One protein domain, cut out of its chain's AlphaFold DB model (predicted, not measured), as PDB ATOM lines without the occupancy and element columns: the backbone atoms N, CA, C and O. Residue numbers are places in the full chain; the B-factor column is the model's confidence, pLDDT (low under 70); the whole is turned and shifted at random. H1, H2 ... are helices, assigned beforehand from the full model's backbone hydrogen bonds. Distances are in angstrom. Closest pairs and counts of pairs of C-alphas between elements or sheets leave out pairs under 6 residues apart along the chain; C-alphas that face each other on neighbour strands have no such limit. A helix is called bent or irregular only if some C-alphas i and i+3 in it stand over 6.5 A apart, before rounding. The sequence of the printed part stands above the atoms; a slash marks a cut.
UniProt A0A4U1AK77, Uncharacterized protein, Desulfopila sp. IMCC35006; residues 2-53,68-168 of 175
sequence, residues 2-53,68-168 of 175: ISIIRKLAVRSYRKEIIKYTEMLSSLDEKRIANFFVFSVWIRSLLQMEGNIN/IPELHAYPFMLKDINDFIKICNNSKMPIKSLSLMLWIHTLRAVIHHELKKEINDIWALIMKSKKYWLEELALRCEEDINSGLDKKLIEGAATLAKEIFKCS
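What this domain is: This is residues 2 to 53 and 68 to 168 of the 175 residues of an uncharacterized protein of Desulfopila sp. IMCC35006 (UniProt A0A4U1AK77). Two arms of paired helices make a wide V: H1 and H6 lie side by side in one, the hairpin H7 and H8 makes the other, and H6 meets H7 at the corner. H2 runs from this corner across H7 and H8; short H5 packs on H2, and residues 2 to 9 and 85 to 96 stick out. The printed part has 153 residues, with eight named helices, H1 to H8 in order, and no named strand: all helix. It is compact, radius of gyration of the C-alphas 16.2 A, spanning 51 by 35 by 32 A.

How they stand to each other: H1, residues 2 to 25, touches H6, residues 113 to 128, at a shallow tilt of 17 degrees, the same way; the closest C-alphas, Thr 21 and Ile 122, are 5.8 A apart. H2, residues 29 to 48, is the hub. Its residues 29 to 36 alone touch H6, about perpendicular at 73 degrees, closest C-alphas Ile 32 and Ile 126, 6.4 A. H2 touches H5, residues 99 to 102, closest C-alphas Ser 39 and Ser 99, 4.4 A. It touches H7, residues 130 to 146, at a steep tilt of 52 degrees, closest C-alphas Ala 33 and Trp 133, 5.8 A. It touches H8, residues 151 to 166, with residues 40 to 48 alone, closest C-alphas Ser 44 and Ala 157, 4.5 A. H7 and H8 form a hairpin at 11 degrees, closest C-alphas Cys 141 and Ile 154, 6.4 A. H3, residues 69 to 72, is close to H8 but not clearly touching, C-alphas His 72 and Ile 164 5.5 A apart; H4, residues 78 to 89, and H2 are near each other, with 5 pairs of C-alphas within 10 A. H1, H2 and H8 have every O i to N i+4 pair within hydrogen-bond range, H4 has 6 of 8, H6 9 of 12 and H7 11 of 13; H3 and H5 are too short for one.

Where its parts are: H1 begins at C-alpha 2, (86.757, 144.326, 100.909), and is 34.5 A long; H2 is 28.5 A. H6 and H7, 24.5 and 25.5 A, are irregular: C-alphas 114 and 117 are 8.0 A apart, 131 and 134 7.5 A. H8, 23.0 A, ends at C-alpha 166, (116.859, 140.575, 123.940).

The domain as a whole: The two farthest C-alphas, Ser 3 and Asn 146, are 52.4 A apart. Residues 54 to 67 are cut out, and C-alphas 53 and 68 are 15.2 A apart. Of the links printed whole, none is long. Mean pLDDT of the printed part is 70.1, with residues 2 to 10, 12 to 13, 51 to 53 and 68 to 114 under 70.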
ATOM      1  N   ILE A   2      85.535 144.395 100.074       48.78
ATOM      2  CA  ILE A   2      86.757 144.326 100.909       48.78
ATOM      3  C   ILE A   2      86.692 143.238 102.010       48.78
ATOM      4  O   ILE A   2      87.696 142.588 102.290       48.78
ATOM      5  N   SER A   3      85.518 142.966 102.604       60.47
ATOM      6  CA  SER A   3      85.401 141.983 103.700       60.47
ATOM      7  C   SER A   3      85.594 140.522 103.267       60.47
ATOM      8  O   SER A   3      86.168 139.741 104.023       60.47
ATOM      9  N   ILE A   4      85.164 140.145 102.058       56.91
ATOM     10  CA  ILE A   4      85.319 138.775 101.539       56.91
ATOM     11  C   ILE A   4      86.782 138.523 101.179       56.91
ATOM     12  O   ILE A   4      87.344 137.517 101.602       56.91
ATOM     13  N   ILE A   5      87.421 139.471 100.487       49.88
ATOM     14  CA  ILE A   5      88.848 139.399 100.143       49.88
ATOM     15  C   ILE A   5      89.693 139.292 101.421       49.88
ATOM     16  O   ILE A   5      90.542 138.410 101.526       49.88
ATOM     17  N   ARG A   6      89.396 140.108 102.444       59.88
ATOM     18  CA  ARG A   6      90.062 140.041 103.755       59.88
ATOM     19  C   ARG A   6      89.896 138.677 104.430       59.88
ATOM     20  O   ARG A   6      90.887 138.119 104.895       59.88
ATOM     21  N   LYS A   7      88.678 138.123 104.470       63.72
ATOM     22  CA  LYS A   7      88.404 136.801 105.067       63.72
ATOM     23  C   LYS A   7      89.110 135.667 104.322       63.72
ATOM     24  O   LYS A   7      89.681 134.783 104.958       63.72
ATOM     25  N   LEU A   8      89.101 135.696 102.988       61.62
ATOM     26  CA  LEU A   8      89.804 134.712 102.160       61.62
ATOM     27  C   LEU A   8      91.317 134.781 102.380       61.62
ATOM     28  O   LEU A   8      91.945 133.742 102.574       61.62
ATOM     29  N   ALA A   9      91.872 135.991 102.455       61.16
ATOM     30  CA  ALA A   9      93.278 136.197 102.765       61.16
ATOM     31  C   ALA A   9      93.630 135.634 104.155       61.16
ATOM     32  O   ALA A   9      94.503 134.780 104.254       61.16
ATOM     33  N   VAL A  10      92.898 136.009 105.220       67.88
ATOM     34  CA  VAL A  10      93.091 135.468 106.590       67.88
ATOM     35  C   VAL A  10      93.074 133.937 106.602       67.88
ATOM     36  O   VAL A  10      93.943 133.321 107.216       67.88
ATOM     37  N   ARG A  11      92.122 133.313 105.901       70.44
ATOM     38  CA  ARG A  11      92.023 131.852 105.820       70.44
ATOM     39  C   ARG A  11      93.226 131.220 105.119       70.44
ATOM     40  O   ARG A  11      93.683 130.175 105.577       70.44
ATOM     41  N   SER A  12      93.708 131.812 104.027       65.38
ATOM     42  CA  SER A  12      94.909 131.330 103.331       65.38
ATOM     43  C   SER A  12      96.127 131.404 104.248       65.38
ATOM     44  O   SER A  12      96.809 130.402 104.442       65.38
ATOM     45  N   TYR A  13      96.312 132.542 104.922       69.50
ATOM     46  CA  TYR A  13      97.434 132.739 105.838       69.50
ATOM     47  C   TYR A  13      97.424 131.762 107.005       69.50
ATOM     48  O   TYR A  13      98.453 131.176 107.317       69.50
ATOM     49  N   ARG A  14      96.266 131.524 107.631       74.19
ATOM     50  CA  ARG A  14      96.173 130.540 108.718       74.19
ATOM     51  C   ARG A  14      96.679 129.164 108.275       74.19
ATOM     52  O   ARG A  14      97.401 128.519 109.026       74.19
ATOM     53  N   LYS A  15      96.322 128.717 107.064       74.31
ATOM     54  CA  LYS A  15      96.780 127.423 106.529       74.31
ATOM     55  C   LYS A  15      98.297 127.376 106.360       74.31
ATOM     56  O   LYS A  15      98.905 126.360 106.679       74.31
ATOM     57  N   GLU A  16      98.897 128.456 105.870       70.38
ATOM     58  CA  GLU A  16     100.351 128.557 105.724       70.38
ATOM     59  C   GLU A  16     101.049 128.525 107.085       70.38
ATOM     60  O   GLU A  16     101.960 127.722 107.271       70.38
ATOM     61  N   ILE A  17     100.579 129.320 108.054       73.38
ATOM     62  CA  ILE A  17     101.146 129.363 109.411       73.38
ATOM     63  C   ILE A  17     101.099 127.973 110.054       73.38
ATOM     64  O   ILE A  17     102.119 127.508 110.547       73.38
ATOM     65  N   ILE A  18      99.959 127.276 109.986       78.25
ATOM     66  CA  ILE A  18      99.820 125.911 110.522       78.25
ATOM     67  C   ILE A  18     100.846 124.964 109.890       78.25
ATOM     68  O   ILE A  18     101.561 124.274 110.611       78.25
ATOM     69  N   LYS A  19     100.978 124.980 108.560       74.94
ATOM     70  CA  LYS A  19     101.951 124.144 107.846       74.94
ATOM     71  C   LYS A  19     103.390 124.426 108.292       74.94
ATOM     72  O   LYS A  19     104.189 123.500 108.430       74.94
ATOM     73  N   TYR A  20     103.738 125.693 108.521       72.75
ATOM     74  CA  TYR A  20     105.060 126.058 109.032       72.75
ATOM     75  C   TYR A  20     105.265 125.616 110.483       72.75
ATOM     76  O   TYR A  20     106.340 125.110 110.799       72.75
ATOM     77  N   THR A  21     104.255 125.742 111.345       76.69
ATOM     78  CA  THR A  21     104.299 125.226 112.722       76.69
ATOM     79  C   THR A  21     104.531 123.716 112.737       76.69
ATOM     80  O   THR A  21     105.406 123.243 113.458       76.69
ATOM     81  N   GLU A  22     103.808 122.959 111.907       77.50
ATOM     82  CA  GLU A  22     103.985 121.509 111.758       77.50
ATOM     83  C   GLU A  22     105.410 121.167 111.307       77.50
ATOM     84  O   GLU A  22     106.075 120.332 111.922       77.50
ATOM     85  N   MET A  23     105.929 121.870 110.298       76.56
ATOM     86  CA  MET A  23     107.305 121.688 109.840       76.56
ATOM     87  C   MET A  23     108.315 121.965 110.961       76.56
ATOM     88  O   MET A  23     109.172 121.124 111.217       76.56
ATOM     89  N   LEU A  24     108.205 123.101 111.660       73.75
ATOM     90  CA  LEU A  24     109.103 123.454 112.764       73.75
ATOM     91  C   LEU A  24     109.035 122.435 113.904       73.75
ATOM     92  O   LEU A  24     110.066 122.095 114.472       73.75
ATOM     93  N   SER A  25     107.846 121.913 114.213       78.62
ATOM     94  CA  SER A  25     107.655 120.927 115.283       78.62
ATOM     95  C   SER A  25     108.366 119.592 115.036       78.62
ATOM     96  O   SER A  25     108.621 118.855 115.984       78.62
ATOM     97  N   SER A  26     108.709 119.298 113.778       81.88
ATOM     98  CA  SER A  26     109.462 118.101 113.383       81.88
ATOM     99  C   SER A  26     110.986 118.266 113.461       81.88
ATOM    100  O   SER A  26     111.720 117.294 113.288       81.88
ATOM    101  N   LEU A  27     111.474 119.491 113.684       78.88
ATOM    102  CA  LEU A  27     112.899 119.810 113.727       78.88
ATOM    103  C   LEU A  27     113.451 119.743 115.154       78.88
ATOM    104  O   LEU A  27     112.756 120.043 116.125       78.88
ATOM    105  N   ASP A  28     114.737 119.414 115.275       86.31
ATOM    106  CA  ASP A  28     115.466 119.566 116.532       86.31
ATOM    107  C   ASP A  28     115.729 121.045 116.869       86.31
ATOM    108  O   ASP A  28     115.740 121.928 116.005       86.31
ATOM    109  N   GLU A  29     115.965 121.321 118.152       88.62
ATOM    110  CA  GLU A  29     116.159 122.683 118.655       88.62
ATOM    111  C   GLU A  29     117.347 123.402 117.999       88.62
ATOM    112  O   GLU A  29     117.260 124.607 117.758       88.62
ATOM    113  N   LYS A  30     118.436 122.696 117.663       86.75
ATOM    114  CA  LYS A  30     119.622 123.319 117.055       86.75
ATOM    115  C   LYS A  30     119.318 123.788 115.634       86.75
ATOM    116  O   LYS A  30     119.648 124.916 115.277       86.75
ATOM    117  N   ARG A  31     118.583 122.994 114.849       81.94
ATOM    118  CA  ARG A  31     118.083 123.418 113.529       81.94
ATOM    119  C   ARG A  31     117.148 124.620 113.628       81.94
ATOM    120  O   ARG A  31     117.276 125.546 112.833       81.94
ATOM    121  N   ILE A  32     116.242 124.643 114.609       82.62
ATOM    122  CA  ILE A  32     115.348 125.792 114.835       82.62
ATOM    123  C   ILE A  32     116.159 127.057 115.165       82.62
ATOM    124  O   ILE A  32     115.876 128.122 114.613       82.62
ATOM    125  N   ALA A  33     117.178 126.957 116.028       86.00
ATOM    126  CA  ALA A  33     118.082 128.072 116.325       86.00
ATOM    127  C   ALA A  33     118.815 128.561 115.076       86.00
ATOM    128  O   ALA A  33     118.819 129.763 114.822       86.00
ATOM    129  N   ASN A  34     119.368 127.648 114.276       82.44
ATOM    130  CA  ASN A  34     120.093 127.995 113.059       82.44
ATOM    131  C   ASN A  34     119.239 128.852 112.109       82.44
ATOM    132  O   ASN A  34     119.698 129.894 111.643       82.44
ATOM    133  N   PHE A  35     117.972 128.475 111.893       77.19
ATOM    134  CA  PHE A  35     117.043 129.263 111.075       77.19
ATOM    135  C   PHE A  35     116.771 130.656 111.659       77.19
ATOM    136  O   PHE A  35     116.820 131.652 110.931       77.19
ATOM    137  N   PHE A  36     116.481 130.742 112.960       81.81
ATOM    138  CA  PHE A  36     116.175 132.015 113.618       81.81
ATOM    139  C   PHE A  36     117.379 132.967 113.609       81.81
ATOM    140  O   PHE A  36     117.268 134.110 113.167       81.81
ATOM    141  N   VAL A  37     118.546 132.479 114.026       85.69
ATOM    142  CA  VAL A  37     119.781 133.265 114.111       85.69
ATOM    143  C   VAL A  37     120.221 133.746 112.740       85.69
ATOM    144  O   VAL A  37     120.536 134.922 112.587       85.69
ATOM    145  N   PHE A  38     120.174 132.884 111.724       81.31
ATOM    146  CA  PHE A  38     120.520 133.275 110.362       81.31
ATOM    147  C   PHE A  38     119.602 134.388 109.829       81.31
ATOM    148  O   PHE A  38     120.051 135.296 109.134       81.31
ATOM    149  N   SER A  39     118.328 134.392 110.227       76.81
ATOM    150  CA  SER A  39     117.390 135.462 109.871       76.81
ATOM    151  C   SER A  39     117.761 136.806 110.492       76.81
ATOM    152  O   SER A  39     117.813 137.823 109.798       76.81
ATOM    153  N   VAL A  40     118.057 136.806 111.791       80.00
ATOM    154  CA  VAL A  40     118.513 137.996 112.522       80.00
ATOM    155  C   VAL A  40     119.873 138.477 112.001       80.00
ATOM    156  O   VAL A  40     120.121 139.682 111.927       80.00
ATOM    157  N   TRP A  41     120.733 137.552 111.582       85.81
ATOM    158  CA  TRP A  41     122.048 137.847 111.026       85.81
ATOM    159  C   TRP A  41     121.971 138.603 109.697       85.81
ATOM    160  O   TRP A  41     122.474 139.724 109.617       85.81
ATOM    161  N   ILE A  42     121.258 138.063 108.694       77.81
ATOM    162  CA  ILE A  42     121.089 138.734 107.390       77.81
ATOM    163  C   ILE A  42     120.497 140.131 107.579       77.81
ATOM    164  O   ILE A  42     120.950 141.089 106.955       77.81
ATOM    165  N   ARG A  43     119.503 140.274 108.464       76.25
ATOM    166  CA  ARG A  43     118.942 141.590 108.781       76.25
ATOM    167  C   ARG A  43     120.016 142.560 109.236       76.25
ATOM    168  O   ARG A  43     120.053 143.715 108.811       76.25
ATOM    169  N   SER A  44     120.795 142.112 110.205       81.19
ATOM    170  CA  SER A  44     121.739 142.975 110.884       81.19
ATOM    171  C   SER A  44     122.802 143.451 109.901       81.19
ATOM    172  O   SER A  44     123.056 144.650 109.838       81.19
ATOM    173  N   LEU A  45     123.296 142.548 109.048       79.19
ATOM    174  CA  LEU A  45     124.199 142.876 107.946       79.19
ATOM    175  C   LEU A  45     123.609 143.937 107.012       79.19
ATOM    176  O   LEU A  45     124.187 145.010 106.873       79.19
ATOM    177  N   LEU A  46     122.414 143.707 106.462       75.25
ATOM    178  CA  LEU A  46     121.797 144.657 105.529       75.25
ATOM    179  C   LEU A  46     121.555 146.041 106.148       75.25
ATOM    180  O   LEU A  46     121.631 147.048 105.445       75.25
ATOM    181  N   GLN A  47     121.253 146.125 107.449       76.81
ATOM    182  CA  GLN A  47     121.111 147.426 108.113       76.81
ATOM    183  C   GLN A  47     122.439 148.147 108.232       76.81
ATOM    184  O   GLN A  47     122.496 149.355 108.019       76.81
ATOM    185  N   MET A  48     123.483 147.412 108.604       79.56
ATOM    186  CA  MET A  48     124.817 147.970 108.754       79.56
ATOM    187  C   MET A  48     125.382 148.429 107.406       79.56
ATOM    188  O   MET A  48     126.079 149.436 107.359       79.56
ATOM    189  N   GLU A  49     125.005 147.769 106.311       77.44
ATOM    190  CA  GLU A  49     125.306 148.205 104.942       77.44
ATOM    191  C   GLU A  49     124.448 149.396 104.468       77.44
ATOM    192  O   GLU A  49     124.686 149.941 103.393       77.44
ATOM    193  N   GLY A  50     123.430 149.809 105.233       72.25
ATOM    194  CA  GLY A  50     122.494 150.868 104.838       72.25
ATOM    195  C   GLY A  50     121.498 150.459 103.746       72.25
ATOM    196  O   GLY A  50     120.764 151.307 103.239       72.25
ATOM    197  N   ASN A  51     121.435 149.166 103.409       60.31
ATOM    198  CA  ASN A  51     120.563 148.602 102.372       60.31
ATOM    199  C   ASN A  51     119.087 148.574 102.773       60.31
ATOM    200  O   ASN A  51     118.202 148.390 101.940       60.31
ATOM    201  N   ILE A  52     118.813 148.744 104.057       63.72
ATOM    202  CA  ILE A  52     117.471 148.792 104.614       63.72
ATOM    203  C   ILE A  52     117.412 149.917 105.625       63.72
ATOM    204  O   ILE A  52     118.423 150.329 106.202       63.72
ATOM    205  N   ASN A  53     116.205 150.417 105.860       56.62
ATOM    206  CA  ASN A  53     116.058 151.510 106.800       56.62
ATOM    207  C   ASN A  53     116.549 151.058 108.181       56.62
ATOM    208  O   ASN A  53     116.137 149.985 108.646       56.62
ATOM    209  N   ILE A  68     112.042 150.732 121.223       42.00
ATOM    210  CA  ILE A  68     110.641 150.329 120.987       42.00
ATOM    211  C   ILE A  68     110.665 148.803 120.814       42.00
ATOM    212  O   ILE A  68     111.036 148.342 119.726       42.00
ATOM    213  N   PRO A  69     110.391 147.986 121.852       41.97
ATOM    214  CA  PRO A  69     110.747 146.564 121.849       41.97
ATOM    215  C   PRO A  69     110.043 145.780 120.738       41.97
ATOM    216  O   PRO A  69     110.519 144.733 120.300       41.97
ATOM    217  N   GLU A  70     108.915 146.299 120.263       41.25
ATOM    218  CA  GLU A  70     108.060 145.672 119.275       41.25
ATOM    219  C   GLU A  70     108.726 145.644 117.909       41.25
ATOM    220  O   GLU A  70     108.840 144.571 117.330       41.25
ATOM    221  N   LEU A  71     109.235 146.784 117.429       43.78
ATOM    222  CA  LEU A  71     109.859 146.872 116.107       43.78
ATOM    223  C   LEU A  71     111.206 146.139 116.038       43.78
ATOM    224  O   LEU A  71     111.576 145.638 114.979       43.78
ATOM    225  N   HIS A  72     111.898 146.040 117.176       45.16
ATOM    226  CA  HIS A  72     113.220 145.423 117.300       45.16
ATOM    227  C   HIS A  72     113.193 143.900 117.425       45.16
ATOM    228  O   HIS A  72     114.207 143.258 117.178       45.16
ATOM    229  N   ALA A  73     112.053 143.290 117.757       42.94
ATOM    230  CA  ALA A  73     111.905 141.837 117.666       42.94
ATOM    231  C   ALA A  73     111.715 141.352 116.217       42.94
ATOM    232  O   ALA A  73     111.666 140.145 115.968       42.94
ATOM    233  N   TYR A  74     111.558 142.278 115.261       53.22
ATOM    234  CA  TYR A  74     111.301 141.960 113.868       53.22
ATOM    235  C   TYR A  74     112.581 141.991 113.051       53.22
ATOM    236  O   TYR A  74     113.162 143.058 112.836       53.22
ATOM    237  N   PRO A  75     113.000 140.847 112.502       45.81
ATOM    238  CA  PRO A  75     114.159 140.850 111.658       45.81
ATOM    239  C   PRO A  75     113.911 141.577 110.336       45.81
ATOM    240  O   PRO A  75     114.887 142.021 109.816       45.81
ATOM    241  N   PHE A  76     112.734 141.833 109.754       47.66
ATOM    242  CA  PHE A  76     112.649 142.690 108.535       47.66
ATOM    243  C   PHE A  76     111.392 143.566 108.513       47.66
ATOM    244  O   PHE A  76     110.419 143.203 109.168       47.66
ATOM    245  N   MET A  77     111.394 144.690 107.763       50.38
ATOM    246  CA  MET A  77     110.200 145.493 107.418       50.38
ATOM    247  C   MET A  77     109.786 145.289 105.951       50.38
ATOM    248  O   MET A  77     110.587 144.949 105.090       50.38
ATOM    249  N   LEU A  78     108.497 145.481 105.665       47.31
ATOM    250  CA  LEU A  78     107.815 145.012 104.445       47.31
ATOM    251  C   LEU A  78     108.390 145.613 103.159       47.31
ATOM    252  O   LEU A  78     108.552 144.936 102.149       47.31
ATOM    253  N   LYS A  79     108.739 146.897 103.238       46.69
ATOM    254  CA  LYS A  79     109.387 147.647 102.161       46.69
ATOM    255  C   LYS A  79     110.775 147.100 101.813       46.69
ATOM    256  O   LYS A  79     111.137 147.097 100.645       46.69
ATOM    257  N   ASP A  80     111.489 146.569 102.802       50.34
ATOM    258  CA  ASP A  80     112.873 146.120 102.671       50.34
ATOM    259  C   ASP A  80     112.966 144.707 102.042       50.34
ATOM    260  O   ASP A  80     114.012 144.306 101.536       50.34
ATOM    261  N   ILE A  81     111.850 143.959 101.997       51.56
ATOM    262  CA  ILE A  81     111.751 142.649 101.322       51.56
ATOM    263  C   ILE A  81     111.956 142.786  99.814       51.56
ATOM    264  O   ILE A  81     112.604 141.944  99.195       51.56
ATOM    265  N   ASN A  82     111.384 143.827  99.207       50.19
ATOM    266  CA  ASN A  82     111.420 144.001  97.756       50.19
ATOM    267  C   ASN A  82     112.837 144.275  97.253       50.19
ATOM    268  O   ASN A  82     113.205 143.807  96.176       50.19
ATOM    269  N   ASP A  83     113.633 145.003  98.030       52.66
ATOM    270  CA  ASP A  83     115.021 145.287  97.681       52.66
ATOM    271  C   ASP A  83     115.915 144.065  97.931       52.66
ATOM    272  O   ASP A  83     116.761 143.742  97.096       52.66
ATOM    273  N   PHE A  84     115.621 143.273  98.965       52.56
ATOM    274  CA  PHE A  84     116.282 141.988  99.199       52.56
ATOM    275  C   PHE A  84     116.010 140.954  98.088       52.56
ATOM    276  O   PHE A  84     116.937 140.305  97.605       52.56
ATOM    277  N   ILE A  85     114.767 140.846  97.596       53.12
ATOM    278  CA  ILE A  85     114.412 139.962  96.466       53.12
ATOM    279  C   ILE A  85     115.204 140.326  95.200       53.12
ATOM    280  O   ILE A  85     115.647 139.435  94.472       53.12
ATOM    281  N   LYS A  86     115.422 141.621  94.935       53.47
ATOM    282  CA  LYS A  86     116.227 142.070  93.786       53.47
ATOM    283  C   LYS A  86     117.692 141.647  93.912       53.47
ATOM    284  O   LYS A  86     118.264 141.203  92.921       53.47
ATOM    285  N   ILE A  87     118.276 141.739  95.109       54.03
ATOM    286  CA  ILE A  87     119.655 141.301  95.384       54.03
ATOM    287  C   ILE A  87     119.780 139.782  95.179       54.03
ATOM    288  O   ILE A  87     120.694 139.310  94.502       54.03
ATOM    289  N   CYS A  88     118.815 139.012  95.687       53.41
ATOM    290  CA  CYS A  88     118.789 137.552  95.600       53.41
ATOM    291  C   CYS A  88     118.581 136.997  94.180       53.41
ATOM    292  O   CYS A  88     119.123 135.943  93.845       53.41
ATOM    293  N   ASN A  89     117.818 137.684  93.323       48.31
ATOM    294  CA  ASN A  89     117.552 137.221  91.955       48.31
ATOM    295  C   ASN A  89     118.801 137.212  91.054       48.31
ATOM    296  O   ASN A  89     118.821 136.497  90.051       48.31
ATOM    297  N   ASN A  90     119.862 137.931  91.426       48.59
ATOM    298  CA  ASN A  90     121.099 138.004  90.646       48.59
ATOM    299  C   ASN A  90     122.111 136.886  90.967       48.59
ATOM    300  O   ASN A  90     123.061 136.708  90.208       48.59
ATOM    301  N   SER A  91     121.926 136.105  92.040       47.12
ATOM    302  CA  SER A  91     122.974 135.210  92.566       47.12
ATOM    303  C   SER A  91     122.742 133.700  92.384       47.12
ATOM    304  O   SER A  91     123.562 132.915  92.849       47.12
ATOM    305  N   LYS A  92     121.672 133.247  91.701       46.75
ATOM    306  CA  LYS A  92     121.322 131.807  91.509       46.75
ATOM    307  C   LYS A  92     121.433 130.946  92.791       46.75
ATOM    308  O   LYS A  92     121.606 129.730  92.711       46.75
ATOM    309  N   MET A  93     121.318 131.547  93.977       47.44
ATOM    310  CA  MET A  93     121.419 130.822  95.243       47.44
ATOM    311  C   MET A  93     120.165 129.961  95.458       47.44
ATOM    312  O   MET A  93     119.047 130.451  95.275       47.44
ATOM    313  N   PRO A  94     120.282 128.700  95.908       46.28
ATOM    314  CA  PRO A  94     119.140 127.943  96.404       46.28
ATOM    315  C   PRO A  94     118.721 128.467  97.796       46.28
ATOM    316  O   PRO A  94     118.930 127.831  98.821       46.28
ATOM    317  N   ILE A  95     118.065 129.633  97.783       46.00
ATOM    318  CA  ILE A  95     117.429 130.453  98.843       46.00
ATOM    319  C   ILE A  95     116.286 129.718  99.595       46.00
ATOM    320  O   ILE A  95     115.466 130.321 100.270       46.00
ATOM    321  N   LYS A  96     116.125 128.399  99.475       39.53
ATOM    322  CA  LYS A  96     114.787 127.771  99.576       39.53
ATOM    323  C   LYS A  96     114.106 127.726 100.950       39.53
ATOM    324  O   LYS A  96     112.897 127.534 101.000       39.53
ATOM    325  N   SER A  97     114.822 127.997 102.026       40.69
ATOM    326  CA  SER A  97     114.225 128.298 103.333       40.69
ATOM    327  C   SER A  97     114.715 129.640 103.861       40.69
ATOM    328  O   SER A  97     114.543 129.885 105.049       40.69
ATOM    329  N   LEU A  98     115.397 130.440 103.021       43.28
ATOM    330  CA  LEU A  98     116.356 131.468 103.409       43.28
ATOM    331  C   LEU A  98     115.662 132.457 104.315       43.28
ATOM    332  O   LEU A  98     114.842 133.296 103.924       43.28
ATOM    333  N   SER A  99     115.997 132.202 105.567       42.09
ATOM    334  CA  SER A  99     115.596 132.934 106.729       42.09
ATOM    335  C   SER A  99     114.084 132.957 106.980       42.09
ATOM    336  O   SER A  99     113.554 133.943 107.461       42.09
ATOM    337  N   LEU A 100     113.399 131.858 106.621       39.81
ATOM    338  CA  LEU A 100     111.952 131.600 106.654       39.81
ATOM    339  C   LEU A 100     111.143 132.853 106.360       39.81
ATOM    340  O   LEU A 100     110.430 133.386 107.209       39.81
ATOM    341  N   MET A 101     111.353 133.338 105.135       40.78
ATOM    342  CA  MET A 101     110.750 134.569 104.650       40.78
ATOM    343  C   MET A 101     110.922 135.682 105.694       40.78
ATOM    344  O   MET A 101     109.984 136.284 106.184       40.78
ATOM    345  N   LEU A 102     112.163 135.819 106.141       45.22
ATOM    346  CA  LEU A 102     112.745 136.810 107.035       45.22
ATOM    347  C   LEU A 102     111.958 137.243 108.257       45.22
ATOM    348  O   LEU A 102     112.012 138.403 108.667       45.22
ATOM    349  N   TRP A 103     111.199 136.287 108.811       45.31
ATOM    350  CA  TRP A 103     110.179 136.484 109.854       45.31
ATOM    351  C   TRP A 103     109.143 137.550 109.504       45.31
ATOM    352  O   TRP A 103     108.235 137.873 110.267       45.31
ATOM    353  N   ILE A 104     109.319 138.055 108.294       39.75
ATOM    354  CA  ILE A 104     108.525 138.930 107.547       39.75
ATOM    355  C   ILE A 104     107.733 138.067 106.597       39.75
ATOM    356  O   ILE A 104     107.955 137.911 105.407       39.75
ATOM    357  N   HIS A 105     106.682 137.549 107.160       38.12
ATOM    358  CA  HIS A 105     105.702 138.570 107.415       38.12
ATOM    359  C   HIS A 105     105.436 138.881 108.946       38.12
ATOM    360  O   HIS A 105     104.367 138.596 109.447       38.12
ATOM    361  N   THR A 106     106.273 139.673 109.667       44.12
ATOM    362  CA  THR A 106     106.136 141.063 110.202       44.12
ATOM    363  C   THR A 106     104.999 141.859 109.547       44.12
ATOM    364  O   THR A 106     104.550 142.877 110.042       44.12
ATOM    365  N   LEU A 107     104.514 141.383 108.406       34.78
ATOM    366  CA  LEU A 107     103.142 141.348 107.907       34.78
ATOM    367  C   LEU A 107     102.273 140.295 108.645       34.78
ATOM    368  O   LEU A 107     101.855 139.276 108.107       34.78
ATOM    369  N   ARG A 108     101.956 140.466 109.917       41.47
ATOM    370  CA  ARG A 108     100.613 140.969 110.269       41.47
ATOM    371  C   ARG A 108     100.518 141.344 111.745       41.47
ATOM    372  O   ARG A 108      99.423 141.458 112.286       41.47
ATOM    373  N   ALA A 109     101.667 141.563 112.381       35.50
ATOM    374  CA  ALA A 109     101.798 141.971 113.774       35.50
ATOM    375  C   ALA A 109     101.200 143.355 114.086       35.50
ATOM    376  O   ALA A 109     101.255 143.786 115.230       35.50
ATOM    377  N   VAL A 110     100.527 144.013 113.136       41.09
ATOM    378  CA  VAL A 110      99.530 145.018 113.495       41.09
ATOM    379  C   VAL A 110      98.203 144.712 112.774       41.09
ATOM    380  O   VAL A 110      98.095 144.781 111.551       41.09
ATOM    381  N   ILE A 111      97.177 144.445 113.595       47.66
ATOM    382  CA  ILE A 111      95.724 144.587 113.365       47.66
ATOM    383  C   ILE A 111      94.886 143.394 112.834       47.66
ATOM    384  O   ILE A 111      93.848 143.656 112.244       47.66
ATOM    385  N   HIS A 112      95.159 142.101 113.095       54.12
ATOM    386  CA  HIS A 112      94.065 141.085 113.111       54.12
ATOM    387  C   HIS A 112      94.184 140.102 114.291       54.12
ATOM    388  O   HIS A 112      94.899 139.108 114.214       54.12
ATOM    389  N   HIS A 113      93.406 140.335 115.354       64.25
ATOM    390  CA  HIS A 113      93.254 139.448 116.522       64.25
ATOM    391  C   HIS A 113      92.954 137.972 116.169       64.25
ATOM    392  O   HIS A 113      93.208 137.076 116.969       64.25
ATOM    393  N   GLU A 114      92.456 137.708 114.958       67.12
ATOM    394  CA  GLU A 114      92.044 136.392 114.455       67.12
ATOM    395  C   GLU A 114      93.186 135.368 114.262       67.12
ATOM    396  O   GLU A 114      92.887 134.191 114.067       67.12
ATOM    397  N   LEU A 115      94.462 135.781 114.280       71.38
ATOM    398  CA  LEU A 115      95.633 134.897 114.068       71.38
ATOM    399  C   LEU A 115      96.574 134.812 115.288       71.38
ATOM    400  O   LEU A 115      97.698 134.321 115.191       71.38
ATOM    401  N   LYS A 116      96.144 135.333 116.445       74.31
ATOM    402  CA  LYS A 116      96.985 135.460 117.650       74.31
ATOM    403  C   LYS A 116      97.516 134.115 118.153       74.31
ATOM    404  O   LYS A 116      98.657 134.036 118.601       74.31
ATOM    405  N   LYS A 117      96.686 133.071 118.102       80.94
ATOM    406  CA  LYS A 117      97.039 131.742 118.607       80.94
ATOM    407  C   LYS A 117      98.201 131.155 117.809       80.94
ATOM    408  O   LYS A 117      99.212 130.780 118.384       80.94
ATOM    409  N   GLU A 118      98.074 131.140 116.489       77.50
ATOM    410  CA  GLU A 118      99.034 130.491 115.604       77.50
ATOM    411  C   GLU A 118     100.409 131.186 115.647       77.50
ATOM    412  O   GLU A 118     101.441 130.525 115.574       77.50
ATOM    413  N   ILE A 119     100.434 132.510 115.849       75.31
ATOM    414  CA  ILE A 119     101.675 133.275 116.064       75.31
ATOM    415  C   ILE A 119     102.344 132.896 117.394       75.31
ATOM    416  O   ILE A 119     103.561 132.709 117.441       75.31
ATOM    417  N   ASN A 120     101.568 132.769 118.475       77.12
ATOM    418  CA  ASN A 120     102.097 132.343 119.772       77.12
ATOM    419  C   ASN A 120     102.682 130.924 119.706       77.12
ATOM    420  O   ASN A 120     103.724 130.671 120.310       77.12
ATOM    421  N   ASP A 121     102.047 130.023 118.951       80.75
ATOM    422  CA  ASP A 121     102.507 128.643 118.784       80.75
ATOM    423  C   ASP A 121     103.886 128.588 118.091       80.75
ATOM    424  O   ASP A 121     104.778 127.866 118.544       80.75
ATOM    425  N   ILE A 122     104.110 129.404 117.052       78.94
ATOM    426  CA  ILE A 122     105.429 129.523 116.401       78.94
ATOM    427  C   ILE A 122     106.481 130.043 117.383       78.94
ATOM    428  O   ILE A 122     107.575 129.479 117.472       78.94
ATOM    429  N   TRP A 123     106.165 131.095 118.142       81.50
ATOM    430  CA  TRP A 123     107.102 131.631 119.129       81.50
ATOM    431  C   TRP A 123     107.463 130.610 120.197       81.50
ATOM    432  O   TRP A 123     108.635 130.490 120.544       81.50
ATOM    433  N   ALA A 124     106.496 129.836 120.687       83.94
ATOM    434  CA  ALA A 124     106.760 128.791 121.666       83.94
ATOM    435  C   ALA A 124     107.777 127.760 121.147       83.94
ATOM    436  O   ALA A 124     108.630 127.316 121.913       83.94
ATOM    437  N   LEU A 125     107.734 127.408 119.856       83.69
ATOM    438  CA  LEU A 125     108.728 126.527 119.235       83.69
ATOM    439  C   LEU A 125     110.106 127.190 119.133       83.69
ATOM    440  O   LEU A 125     111.097 126.583 119.529       83.69
ATOM    441  N   ILE A 126     110.171 128.437 118.660       84.56
ATOM    442  CA  ILE A 126     111.432 129.189 118.534       84.56
ATOM    443  C   ILE A 126     112.108 129.352 119.900       84.56
ATOM    444  O   ILE A 126     113.311 129.155 120.032       84.56
ATOM    445  N   MET A 127     111.344 129.655 120.949       87.94
ATOM    446  CA  MET A 127     111.904 129.910 122.277       87.94
ATOM    447  C   MET A 127     112.530 128.674 122.932       87.94
ATOM    448  O   MET A 127     113.409 128.832 123.779       87.94
ATOM    449  N   LYS A 128     112.167 127.453 122.512       89.44
ATOM    450  CA  LYS A 128     112.853 126.225 122.958       89.44
ATOM    451  C   LYS A 128     114.320 126.197 122.530       89.44
ATOM    452  O   LYS A 128     115.156 125.656 123.246       89.44
ATOM    453  N   SER A 129     114.657 126.832 121.407       91.38
ATOM    454  CA  SER A 129     116.019 126.846 120.876       91.38
ATOM    455  C   SER A 129     116.915 127.948 121.454       91.38
ATOM    456  O   SER A 129     118.093 128.018 121.102       91.38
ATOM    457  N   LYS A 130     116.402 128.787 122.371       92.19
ATOM    458  CA  LYS A 130     117.082 129.990 122.891       92.19
ATOM    459  C   LYS A 130     118.504 129.759 123.391       92.19
ATOM    460  O   LYS A 130     119.374 130.603 123.185       92.19
ATOM    461  N   LYS A 131     118.752 128.613 124.022       95.62
ATOM    462  CA  LYS A 131     120.068 128.253 124.569       95.62
ATOM    463  C   LYS A 131     121.179 128.168 123.509       95.62
ATOM    464  O   LYS A 131     122.337 128.334 123.860       95.62
ATOM    465  N   TYR A 132     120.832 127.970 122.234       94.50
ATOM    466  CA  TYR A 132     121.789 127.857 121.127       94.50
ATOM    467  C   TYR A 132     122.050 129.177 120.390       94.50
ATOM    468  O   TYR A 132     122.948 129.242 119.558       94.50
ATOM    469  N   TRP A 133     121.288 130.246 120.648       93.81
ATOM    470  CA  TRP A 133     121.304 131.425 119.769       93.81
ATOM    471  C   TRP A 133     122.658 132.137 119.699       93.81
ATOM    472  O   TRP A 133     123.071 132.573 118.627       93.81
ATOM    473  N   LEU A 134     123.351 132.263 120.833       96.12
ATOM    474  CA  LEU A 134     124.654 132.933 120.882       96.12
ATOM    475  C   LEU A 134     125.772 132.077 120.279       96.12
ATOM    476  O   LEU A 134     126.661 132.632 119.641       96.12
ATOM    477  N   GLU A 135     125.710 130.754 120.457       96.06
ATOM    478  CA  GLU A 135     126.637 129.803 119.827       96.06
ATOM    479  C   GLU A 135     126.513 129.890 118.302       96.06
ATOM    480  O   GLU A 135     127.496 130.135 117.610       96.06
ATOM    481  N   GLU A 136     125.288 129.792 117.781       93.81
ATOM    482  CA  GLU A 136     125.024 129.899 116.346       93.81
ATOM    483  C   GLU A 136     125.431 131.269 115.783       93.81
ATOM    484  O   GLU A 136     125.968 131.341 114.683       93.81
ATOM    485  N   LEU A 137     125.227 132.363 116.529       94.56
ATOM    486  CA  LEU A 137     125.647 133.698 116.089       94.56
ATOM    487  C   LEU A 137     127.175 133.805 115.999       94.56
ATOM    488  O   LEU A 137     127.685 134.403 115.054       94.56
ATOM    489  N   ALA A 138     127.899 133.235 116.965       94.44
ATOM    490  CA  ALA A 138     129.358 133.221 116.950       94.44
ATOM    491  C   ALA A 138     129.895 132.465 115.726       94.44
ATOM    492  O   ALA A 138     130.772 132.990 115.042       94.44
ATOM    493  N   LEU A 139     129.301 131.308 115.399       92.19
ATOM    494  CA  LEU A 139     129.640 130.546 114.192       92.19
ATOM    495  C   LEU A 139     129.452 131.385 112.921       92.19
ATOM    496  O   LEU A 139     130.342 131.410 112.078       92.19
ATOM    497  N   ARG A 140     128.349 132.140 112.802       90.81
ATOM    498  CA  ARG A 140     128.129 133.035 111.646       90.81
ATOM    499  C   ARG A 140     129.174 134.135 111.536       90.81
ATOM    500  O   ARG A 140     129.662 134.406 110.446       90.81
ATOM    501  N   CYS A 141     129.528 134.751 112.662       93.12
ATOM    502  CA  CYS A 141     130.557 135.787 112.676       93.12
ATOM    503  C   CYS A 141     131.905 135.225 112.207       93.12
ATOM    504  O   CYS A 141     132.595 135.866 111.422       93.12
ATOM    505  N   GLU A 142     132.274 134.032 112.675       92.69
ATOM    506  CA  GLU A 142     133.516 133.364 112.286       92.69
ATOM    507  C   GLU A 142     133.527 132.989 110.796       92.69
ATOM    508  O   GLU A 142     134.499 133.287 110.104       92.69
ATOM    509  N   GLU A 143     132.440 132.402 110.286       89.25
ATOM    510  CA  GLU A 143     132.273 132.067 108.864       89.25
ATOM    511  C   GLU A 143     132.469 133.298 107.960       89.25
ATOM    512  O   GLU A 143     133.226 133.236 106.984       89.25
ATOM    513  N   ASP A 144     131.846 134.429 108.300       86.75
ATOM    514  CA  ASP A 144     131.916 135.651 107.492       86.75
ATOM    515  C   ASP A 144     133.279 136.357 107.608       86.75
ATOM    516  O   ASP A 144     133.807 136.834 106.599       86.75
ATOM    517  N   ILE A 145     133.909 136.366 108.793       89.75
ATOM    518  CA  ILE A 145     135.285 136.876 108.965       89.75
ATOM    519  C   ILE A 145     136.251 136.062 108.103       89.75
ATOM    520  O   ILE A 145     137.062 136.630 107.370       89.75
ATOM    521  N   ASN A 146     136.147 134.732 108.155       91.88
ATOM    522  CA  ASN A 146     137.001 133.828 107.384       91.88
ATOM    523  C   ASN A 146     136.759 133.942 105.871       91.88
ATOM    524  O   ASN A 146     137.659 133.662 105.082       91.88
ATOM    525  N   SER A 147     135.572 134.397 105.467       87.50
ATOM    526  CA  SER A 147     135.222 134.685 104.070       87.50
ATOM    527  C   SER A 147     135.720 136.055 103.584       87.50
ATOM    528  O   SER A 147     135.536 136.392 102.415       87.50
ATOM    529  N   GLY A 148     136.367 136.843 104.450       87.62
ATOM    530  CA  GLY A 148     136.964 138.133 104.102       87.62
ATOM    531  C   GLY A 148     136.000 139.320 104.139       87.62
ATOM    532  O   GLY A 148     136.305 140.356 103.547       87.62
ATOM    533  N   LEU A 149     134.847 139.198 104.809       84.88
ATOM    534  CA  LEU A 149     133.936 140.328 105.014       84.88
ATOM    535  C   LEU A 149     134.540 141.356 105.995       84.88
ATOM    536  O   LEU A 149     135.355 141.020 106.857       84.88
ATOM    537  N   ASP A 150     134.138 142.629 105.869       90.62
ATOM    538  CA  ASP A 150     134.640 143.716 106.723       90.62
ATOM    539  C   ASP A 150     134.339 143.437 108.204       90.62
ATOM    540  O   ASP A 150     133.188 143.365 108.636       90.62
ATOM    541  N   LYS A 151     135.399 143.348 109.010       90.19
ATOM    542  CA  LYS A 151     135.310 143.077 110.443       90.19
ATOM    543  C   LYS A 151     134.421 144.080 111.189       90.19
ATOM    544  O   LYS A 151     133.667 143.669 112.067       90.19
ATOM    545  N   LYS A 152     134.456 145.373 110.837       89.19
ATOM    546  CA  LYS A 152     133.615 146.394 111.493       89.19
ATOM    547  C   LYS A 152     132.134 146.188 111.192       89.19
ATOM    548  O   LYS A 152     131.297 146.383 112.074       89.19
ATOM    549  N   LEU A 153     131.815 145.774 109.965       89.56
ATOM    550  CA  LEU A 153     130.454 145.432 109.559       89.56
ATOM    551  C   LEU A 153     129.932 144.254 110.389       89.56
ATOM    552  O   LEU A 153     128.840 144.331 110.954       89.56
ATOM    553  N   ILE A 154     130.740 143.199 110.513       91.81
ATOM    554  CA  ILE A 154     130.408 141.980 111.263       91.81
ATOM    555  C   ILE A 154     130.213 142.289 112.751       91.81
ATOM    556  O   ILE A 154     129.213 141.880 113.338       91.81
ATOM    557  N   GLU A 155     131.123 143.046 113.369       91.00
ATOM    558  CA  GLU A 155     131.025 143.439 114.782       91.00
ATOM    559  C   GLU A 155     129.760 144.274 115.059       91.00
ATOM    560  O   GLU A 155     129.049 144.039 116.048       91.00
ATOM    561  N   GLY A 156     129.428 145.208 114.162       88.00
ATOM    562  CA  GLY A 156     128.196 145.992 114.237       88.00
ATOM    563  C   GLY A 156     126.940 145.131 114.079       88.00
ATOM    564  O   GLY A 156     126.011 145.230 114.885       88.00
ATOM    565  N   ALA A 157     126.931 144.223 113.102       87.44
ATOM    566  CA  ALA A 157     125.817 143.311 112.870       87.44
ATOM    567  C   ALA A 157     125.611 142.347 114.050       87.44
ATOM    568  O   ALA A 157     124.477 142.108 114.464       87.44
ATOM    569  N   ALA A 158     126.689 141.849 114.657       92.12
ATOM    570  CA  ALA A 158     126.618 140.963 115.815       92.12
ATOM    571  C   ALA A 158     126.048 141.679 117.044       92.12
ATOM    572  O   ALA A 158     125.285 141.093 117.814       92.12
ATOM    573  N   THR A 159     126.398 142.954 117.218       89.19
ATOM    574  CA  THR A 159     125.838 143.803 118.276       89.19
ATOM    575  C   THR A 159     124.334 143.980 118.079       89.19
ATOM    576  O   THR A 159     123.559 143.696 118.990       89.19
ATOM    577  N   LEU A 160     123.906 144.343 116.869       82.75
ATOM    578  CA  LEU A 160     122.491 144.505 116.539       82.75
ATOM    579  C   LEU A 160     121.693 143.200 116.704       82.75
ATOM    580  O   LEU A 160     120.607 143.212 117.281       82.75
ATOM    581  N   ALA A 161     122.248 142.066 116.278       85.94
ATOM    582  CA  ALA A 161     121.621 140.759 116.436       85.94
ATOM    583  C   ALA A 161     121.352 140.414 117.911       85.94
ATOM    584  O   ALA A 161     120.271 139.933 118.258       85.94
ATOM    585  N   LYS A 162     122.308 140.713 118.801       87.81
ATOM    586  CA  LYS A 162     122.146 140.517 120.249       87.81
ATOM    587  C   LYS A 162     121.029 141.386 120.829       87.81
ATOM    588  O   LYS A 162     120.286 140.904 121.681       87.81
ATOM    589  N   GLU A 163     120.871 142.622 120.360       82.06
ATOM    590  CA  GLU A 163     119.759 143.485 120.782       82.06
ATOM    591  C   GLU A 163     118.399 142.947 120.309       82.06
ATOM    592  O   GLU A 163     117.445 142.898 121.089       82.06
ATOM    593  N   ILE A 164     118.322 142.429 119.079       78.81
ATOM    594  CA  ILE A 164     117.113 141.767 118.555       78.81
ATOM    595  C   ILE A 164     116.747 140.539 119.410       78.81
ATOM    596  O   ILE A 164     115.579 140.338 119.760       78.81
ATOM    597  N   PHE A 165     117.734 139.734 119.819       85.00
ATOM    598  CA  PHE A 165     117.503 138.576 120.691       85.00
ATOM    599  C   PHE A 165     116.938 138.960 122.063       85.00
ATOM    600  O   PHE A 165     116.075 138.249 122.579       85.00
ATOM    601  N   LYS A 166     117.388 140.076 122.655       82.25
ATOM    602  CA  LYS A 166     116.859 140.575 123.940       82.25
ATOM    603  C   LYS A 166     115.390 140.985 123.843       82.25
ATOM    604  O   LYS A 166     114.658 140.842 124.819       82.25
ATOM    605  N   CYS A 167     114.965 141.450 122.672       73.44
ATOM    606  CA  CYS A 167     113.593 141.878 122.407       73.44
ATOM    607  C   CYS A 167     112.667 140.732 121.960       73.44
ATOM    608  O   CYS A 167     111.484 140.967 121.729       73.44
ATOM    609  N   SER A 168     113.176 139.501 121.832       76.44
ATOM    610  CA  SER A 168     112.426 138.347 121.320       76.44
ATOM    611  C   SER A 168     111.921 137.422 122.449       76.44
ATOM    612  O   SER A 168     112.721 136.992 123.290       76.44
TER     613      SER A 168